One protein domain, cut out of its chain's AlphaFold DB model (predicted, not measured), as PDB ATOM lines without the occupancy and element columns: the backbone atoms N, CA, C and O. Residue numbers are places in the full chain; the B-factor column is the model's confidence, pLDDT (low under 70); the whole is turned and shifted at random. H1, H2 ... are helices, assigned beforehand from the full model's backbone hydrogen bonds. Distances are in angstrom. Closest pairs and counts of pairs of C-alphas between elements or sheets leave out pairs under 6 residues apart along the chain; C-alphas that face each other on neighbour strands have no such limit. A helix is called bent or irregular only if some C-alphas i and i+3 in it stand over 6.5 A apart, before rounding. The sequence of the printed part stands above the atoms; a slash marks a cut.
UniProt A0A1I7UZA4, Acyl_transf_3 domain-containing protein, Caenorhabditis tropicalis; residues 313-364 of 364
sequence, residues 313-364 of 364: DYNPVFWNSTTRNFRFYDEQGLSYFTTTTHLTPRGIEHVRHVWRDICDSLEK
ATOM      1  N   ASP A 313      76.348  15.707  30.602       84.94
ATOM      2  CA  ASP A 313      77.292  16.323  29.669       84.94
ATOM      3  C   ASP A 313      77.708  15.367  28.545       84.94
ATOM      4  O   ASP A 313      78.518  14.464  28.736       84.94
ATOM      5  N   TYR A 314      77.186  15.599  27.340       86.69
ATOM      6  CA  TYR A 314      77.554  14.828  26.148       86.69
ATOM      7  C   TYR A 314      78.824  15.334  25.454       86.69
ATOM      8  O   TYR A 314      79.273  14.731  24.477       86.69
ATOM      9  N   ASN A 315      79.417  16.439  25.916       84.00
ATOM     10  CA  ASN A 315      80.597  17.009  25.273       84.00
ATOM     11  C   ASN A 315      81.774  16.018  25.204       84.00
ATOM     12  O   ASN A 315      82.359  15.928  24.132       84.00
ATOM     13  N   PRO A 316      82.124  15.249  26.254       87.06
ATOM     14  CA  PRO A 316      83.217  14.273  26.178       87.06
ATOM     15  C   PRO A 316      82.992  13.166  25.141       87.06
ATOM     16  O   PRO A 316      83.958  12.605  24.636       87.06
ATOM     17  N   VAL A 317      81.729  12.869  24.816       88.12
ATOM     18  CA  VAL A 317      81.354  11.812  23.870       88.12
ATOM     19  C   VAL A 317      81.532  12.281  22.427       88.12
ATOM     20  O   VAL A 317      82.098  11.571  21.602       88.12
ATOM     21  N   PHE A 318      81.082  13.499  22.117       85.69
ATOM     22  CA  PHE A 318      81.081  14.000  20.741       85.69
ATOM     23  C   PHE A 318      82.259  14.920  20.402       85.69
ATOM     24  O   PHE A 318      82.567  15.088  19.224       85.69
ATOM     25  N   TRP A 319      82.918  15.554  21.375       84.62
ATOM     26  CA  TRP A 319      84.005  16.505  21.119       84.62
ATOM     27  C   TRP A 319      85.360  15.811  21.017       84.62
ATOM     28  O   TRP A 319      85.841  15.217  21.980       84.62
ATOM     29  N   ASN A 320      86.038  15.982  19.883       80.81
ATOM     30  CA  ASN A 320      87.418  15.547  19.727       80.81
ATOM     31  C   ASN A 320      88.372  16.717  20.030       80.81
ATOM     32  O   ASN A 320      88.415  17.719  19.311       80.81
ATOM     33  N   SER A 321      89.151  16.590  21.107       78.25
ATOM     34  CA  SER A 321      90.100  17.618  21.557       78.25
ATOM     35  C   SER A 321      91.275  17.821  20.598       78.25
ATOM     36  O   SER A 321      91.763  18.946  20.475       78.25
ATOM     37  N   THR A 322      91.688  16.768  19.891       80.06
ATOM     38  CA  THR A 322      92.813  16.780  18.946       80.06
ATOM     39  C   THR A 322      92.450  17.515  17.661       80.06
ATOM     40  O   THR A 322      93.191  18.387  17.218       80.06
ATOM     41  N   THR A 323      91.287  17.215  17.077       78.06
ATOM     42  CA  THR A 323      90.828  17.861  15.832       78.06
ATOM     43  C   THR A 323      90.052  19.156  16.074       78.06
ATOM     44  O   THR A 323      89.725  19.857  15.120       78.06
ATOM     45  N   ARG A 324      89.764  19.484  17.345       76.88
ATOM     46  CA  ARG A 324      88.944  20.629  17.779       76.88
ATOM     47  C   ARG A 324      87.587  20.698  17.070       76.88
ATOM     48  O   ARG A 324      87.087  21.790  16.810       76.88
ATOM     49  N   ASN A 325      87.002  19.537  16.783       72.81
ATOM     50  CA  ASN A 325      85.735  19.399  16.072       72.81
ATOM     51  C   ASN A 325      84.828  18.360  16.745       72.81
ATOM     52  O   ASN A 325      85.294  17.454  17.440       72.81
ATOM     53  N   PHE A 326      83.520  18.488  16.516       76.19
ATOM     54  CA  PHE A 326      82.530  17.503  16.946       76.19
ATOM     55  C   PHE A 326      82.437  16.346  15.944       76.19
ATOM     56  O   PHE A 326      82.422  16.553  14.730       76.19
ATOM     57  N   ARG A 327      82.351  15.119  16.461       79.31
ATOM     58  CA  ARG A 327      82.154  13.896  15.686       79.31
ATOM     59  C   ARG A 327      80.658  13.617  15.547       79.31
ATOM     60  O   ARG A 327      80.012  13.175  16.488       79.31
ATOM     61  N   PHE A 328      80.121  13.863  14.357       79.00
ATOM     62  CA  PHE A 328      78.701  13.639  14.056       79.00
ATOM     63  C   PHE A 328      78.399  12.249  13.492       79.00
ATOM     64  O   PHE A 328      77.250  11.820  13.530       79.00
ATOM     65  N   TYR A 329      79.421  11.547  13.004       80.25
ATOM     66  CA  TYR A 329      79.288  10.263  12.324       80.25
ATOM     67  C   TYR A 329      80.167   9.200  12.985       80.25
ATOM     68  O   TYR A 329      81.246   9.497  13.518       80.25
ATOM     69  N   ASP A 330      79.710   7.958  12.931       80.12
ATOM     70  CA  ASP A 330      80.490   6.805  13.361       80.12
ATOM     71  C   ASP A 330      81.542   6.380  12.320       80.12
ATOM     72  O   ASP A 330      81.779   7.059  11.322       80.12
ATOM     73  N   GLU A 331      82.234   5.273  12.585       82.00
ATOM     74  CA  GLU A 331      83.265   4.723  11.690       82.00
ATOM     75  C   GLU A 331      82.696   4.180  10.375       82.00
ATOM     76  O   GLU A 331      83.415   4.085   9.386       82.00
ATOM     77  N   GLN A 332      81.402   3.860  10.346       76.88
ATOM     78  CA  GLN A 332      80.684   3.379   9.171       76.88
ATOM     79  C   GLN A 332      80.028   4.525   8.376       76.88
ATOM     80  O   GLN A 332      79.344   4.268   7.387       76.88
ATOM     81  N   GLY A 333      80.229   5.783   8.786       77.25
ATOM     82  CA  GLY A 333      79.675   6.968   8.128       77.25
ATOM     83  C   GLY A 333      78.202   7.244   8.448       77.25
ATOM     84  O   GLY A 333      77.581   8.080   7.791       77.25
ATOM     85  N   LEU A 334      77.623   6.578   9.449       75.00
ATOM     86  CA  LEU A 334      76.238   6.784   9.872       75.00
ATOM     87  C   LEU A 334      76.151   7.892  10.924       75.00
ATOM     88  O   LEU A 334      76.962   7.967  11.846       75.00
ATOM     89  N   SER A 335      75.150   8.763  10.784       79.50
ATOM     90  CA  SER A 335      74.983   9.928  11.659       79.50
ATOM     91  C   SER A 335      74.440   9.548  13.040       79.50
ATOM     92  O   SER A 335      73.436   8.836  13.169       79.50
ATOM     93  N   TYR A 336      75.042  10.108  14.087       82.06
ATOM     94  CA  TYR A 336      74.500  10.090  15.446       82.06
ATOM     95  C   TYR A 336      73.335  11.065  15.634       82.06
ATOM     96  O   TYR A 336      72.653  11.003  16.655       82.06
ATOM     97  N   PHE A 337      73.067  11.936  14.659       79.38
ATOM     98  CA  PHE A 337      72.017  12.945  14.751       79.38
ATOM     99  C   PHE A 337      71.082  12.931  13.531       79.38
ATOM    100  O   PHE A 337      71.536  12.783  12.394       79.38
ATOM    101  N   THR A 338      69.768  13.043  13.753       61.66
ATOM    102  CA  THR A 338      68.775  13.147  12.660       61.66
ATOM    103  C   THR A 338      68.832  14.524  11.991       61.66
ATOM    104  O   THR A 338      68.528  14.654  10.810       61.66
ATOM    105  N   THR A 339      69.238  15.544  12.757       63.47
ATOM    106  CA  THR A 339      69.428  16.961  12.388       63.47
ATOM    107  C   THR A 339      70.631  17.522  13.170       63.47
ATOM    108  O   THR A 339      71.422  16.746  13.684       63.47
ATOM    109  N   THR A 340      70.823  18.837  13.321       57.75
ATOM    110  CA  THR A 340      71.924  19.382  14.150       57.75
ATOM    111  C   THR A 340      71.709  19.260  15.661       57.75
ATOM    112  O   THR A 340      72.646  19.504  16.420       57.75
ATOM    113  N   THR A 341      70.501  18.914  16.118       64.19
ATOM    114  CA  THR A 341      70.114  19.048  17.536       64.19
ATOM    115  C   THR A 341      69.467  17.809  18.157       64.19
ATOM    116  O   THR A 341      69.319  17.765  19.375       64.19
ATOM    117  N   HIS A 342      69.129  16.784  17.367       73.81
ATOM    118  CA  HIS A 342      68.424  15.588  17.849       73.81
ATOM    119  C   HIS A 342      69.217  14.310  17.576       73.81
ATOM    120  O   HIS A 342      69.690  14.107  16.458       73.81
ATOM    121  N   LEU A 343      69.328  13.432  18.577       80.00
ATOM    122  CA  LEU A 343      70.018  12.146  18.452       80.00
ATOM    123  C   LEU A 343      69.205  11.155  17.602       80.00
ATOM    124  O   LEU A 343      67.993  11.023  17.772       80.00
ATOM    125  N   THR A 344      69.876  10.418  16.714       82.06
ATOM    126  CA  THR A 344      69.315   9.203  16.096       82.06
ATOM    127  C   THR A 344      69.216   8.084  17.138       82.06
ATOM    128  O   THR A 344      69.881   8.162  18.173       82.06
ATOM    129  N   PRO A 345      68.494   6.976  16.869       85.25
ATOM    130  CA  PRO A 345      68.571   5.780  17.715       85.25
ATOM    131  C   PRO A 345      70.014   5.323  17.985       85.25
ATOM    132  O   PRO A 345      70.345   4.886  19.085       85.25
ATOM    133  N   ARG A 346      70.904   5.507  17.003       82.75
ATOM    134  CA  ARG A 346      72.333   5.199  17.117       82.75
ATOM    135  C   ARG A 346      73.087   6.217  17.976       82.75
ATOM    136  O   ARG A 346      73.951   5.829  18.753       82.75
ATOM    137  N   GLY A 347      72.738   7.501  17.890       87.75
ATOM    138  CA  GLY A 347      73.227   8.532  18.809       87.75
ATOM    139  C   GLY A 347      72.793   8.298  20.255       87.75
ATOM    140  O   GLY A 347      73.604   8.461  21.162       87.75
ATOM    141  N   ILE A 348      71.549   7.857  20.473       89.50
ATOM    142  CA  ILE A 348      71.030   7.479  21.797       89.50
ATOM    143  C   ILE A 348      71.831   6.307  22.371       89.50
ATOM    144  O   ILE A 348      72.215   6.347  23.537       89.50
ATOM    145  N   GLU A 349      72.127   5.290  21.556       91.69
ATOM    146  CA  GLU A 349      73.008   4.189  21.965       91.69
ATOM    147  C   GLU A 349      74.404   4.698  22.342       91.69
ATOM    148  O   GLU A 349      74.951   4.316  23.373       91.69
ATOM    149  N   HIS A 350      74.959   5.612  21.544       91.94
ATOM    150  CA  HIS A 350      76.297   6.149  21.761       91.94
ATOM    151  C   HIS A 350      76.430   6.907  23.093       91.94
ATOM    152  O   HIS A 350      77.407   6.708  23.816       91.94
ATOM    153  N   VAL A 351      75.429   7.710  23.475       93.44
ATOM    154  CA  VAL A 351      75.420   8.446  24.759       93.44
ATOM    155  C   VAL A 351      74.867   7.642  25.933       93.44
ATOM    156  O   VAL A 351      74.829   8.149  27.053       93.44
ATOM    157  N   ARG A 352      74.419   6.399  25.714       93.81
ATOM    158  CA  ARG A 352      73.734   5.604  26.744       93.81
ATOM    159  C   ARG A 352      74.569   5.438  28.013       93.81
ATOM    160  O   ARG A 352      74.016   5.474  29.107       93.81
ATOM    161  N   HIS A 353      75.881   5.265  27.867       93.56
ATOM    162  CA  HIS A 353      76.796   5.103  28.999       93.56
ATOM    163  C   HIS A 353      76.776   6.317  29.941       93.56
ATOM    164  O   HIS A 353      76.702   6.123  31.144       93.56
ATOM    165  N   VAL A 354      76.681   7.544  29.411       92.81
ATOM    166  CA  VAL A 354      76.602   8.779  30.217       92.81
ATOM    167  C   VAL A 354      75.431   8.734  31.197       92.81
ATOM    168  O   VAL A 354      75.563   9.134  32.347       92.81
ATOM    169  N   TRP A 355      74.278   8.226  30.758       90.75
ATOM    170  CA  TRP A 355      73.104   8.096  31.622       90.75
ATOM    171  C   TRP A 355      73.236   6.964  32.633       90.75
ATOM    172  O   TRP A 355      72.824   7.139  33.775       90.75
ATOM    173  N   ARG A 356      73.815   5.825  32.234       91.94
ATOM    174  CA  ARG A 356      74.064   4.706  33.154       91.94
ATOM    175  C   ARG A 356      75.000   5.128  34.283       91.94
ATOM    176  O   ARG A 356      74.643   4.952  35.438       91.94
ATOM    177  N   ASP A 357      76.108   5.789  33.952       90.25
ATOM    178  CA  ASP A 357      77.087   6.268  34.933       90.25
ATOM    179  C   ASP A 357      76.451   7.240  35.944       90.25
ATOM    180  O   ASP A 357      76.749   7.193  37.140       90.25
ATOM    181  N   ILE A 358      75.540   8.109  35.483       88.00
ATOM    182  CA  ILE A 358      74.793   9.022  36.357       88.00
ATOM    183  C   ILE A 358      73.838   8.243  37.264       88.00
ATOM    184  O   ILE A 358      73.847   8.482  38.471       88.00
ATOM    185  N   CYS A 359      73.045   7.315  36.727       86.88
ATOM    186  CA  CYS A 359      72.145   6.487  37.532       86.88
ATOM    187  C   CYS A 359      72.911   5.701  38.608       86.88
ATOM    188  O   CYS A 359      72.556   5.779  39.781       86.88
ATOM    189  N   ASP A 360      74.020   5.058  38.238       88.38
ATOM    190  CA  ASP A 360      74.869   4.289  39.156       88.38
ATOM    191  C   ASP A 360      75.496   5.176  40.249       88.38
ATOM    192  O   ASP A 360      75.779   4.720  41.359       88.38
ATOM    193  N   SER A 361      75.729   6.460  39.951       82.69
ATOM    194  CA  SER A 361      76.233   7.436  40.923       82.69
ATOM    195  C   SER A 361      75.177   7.930  41.915       82.69
ATOM    196  O   SER A 361      75.549   8.421  42.977       82.69
ATOM    197  N   LEU A 362      73.886   7.807  41.581       77.75
ATOM    198  CA  LEU A 362      72.760   8.207  42.433       77.75
ATOM    199  C   LEU A 362      72.299   7.086  43.378       77.75
ATOM    200  O   LEU A 362      71.634   7.372  44.370       77.75
ATOM    201  N   GLU A 363      72.632   5.827  43.077       73.00
ATOM    202  CA  GLU A 363      72.343   4.669  43.940       73.00
ATOM    203  C   GLU A 363      73.350   4.495  45.097       73.00
ATOM    204  O   GLU A 363      73.119   3.683  45.996       73.00
ATOM    205  N   LYS A 364      74.451   5.257  45.094       60.59
ATOM    206  CA  LYS A 364      75.478   5.298  46.150       60.59
ATOM    207  C   LYS A 364      75.293   6.507  47.057       60.59
ATOM    208  O   LYS A 364      75.546   6.353  48.275       60.59
TER     209      LYS A 364
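AT A GLANCE: This is residues 313 to 364 of the 364 residues of the protein "Acyl_transf_3 domain-containing protein" of Caenorhabditis tropicalis (UniProt A0A1I7UZA4). One long, kinked helix, H2, sticks out with its last part from a small body made mostly of loops, and the short helix H1 sits near it. A long looping link joins the two helices, and its residues 320 to 325 stick out in a turn of their own. The printed part has 52 residues with two named helices, H1 then H2, and no named strand; the class is all helix, though only 22 residues are in named elements. The whole is loose, with a radius of gyration of the C-alphas of 12.4 A, and spans 37 by 26 by 20 A.

HOW THE PARTS SIT: Start near the first printed residue with H1, residues 315 to 318, and compare it with H2, residues 345 to 362. They are close but not clearly touching: their closest C-alphas, those of Val 317 and Val 351, are 6.9 A apart. Between them, look at residues 319 to 320, which form a short antiparallel pairing with residues 325 to 326. H1 is too short for any O i to N i+4 pair, but its one O i to N i+3 pair is within hydrogen-bond range; in H2, 11 of 14 O i to N i+4 pairs are.

IN THESE COORDINATES: Find C-alpha 315 at (80.597, 17.009, 25.273), where H1 begins. Go on to C-alpha 345 at (68.571, 5.780, 17.715); from there H2 runs 25.2 A to C-alpha 362 at (72.760, 8.207, 42.433). H2 has a kink of 42 degrees near residue 352 and is irregular, with C-alphas 350 and 353 7.3 A apart.

THE WHOLE: The two C-alphas farthest apart, those of Gly 333 and Lys 364, are 38.3 A apart. The link from H1 to H2, 26 residues, is long. Residues 356 to 364, of which 356 to 362 belong to H2, stand free. The printed part has no cut and ends at the chain's last residue. Mean pLDDT of the printed part is 81.4; residues 338 to 341 and 364 are under 70.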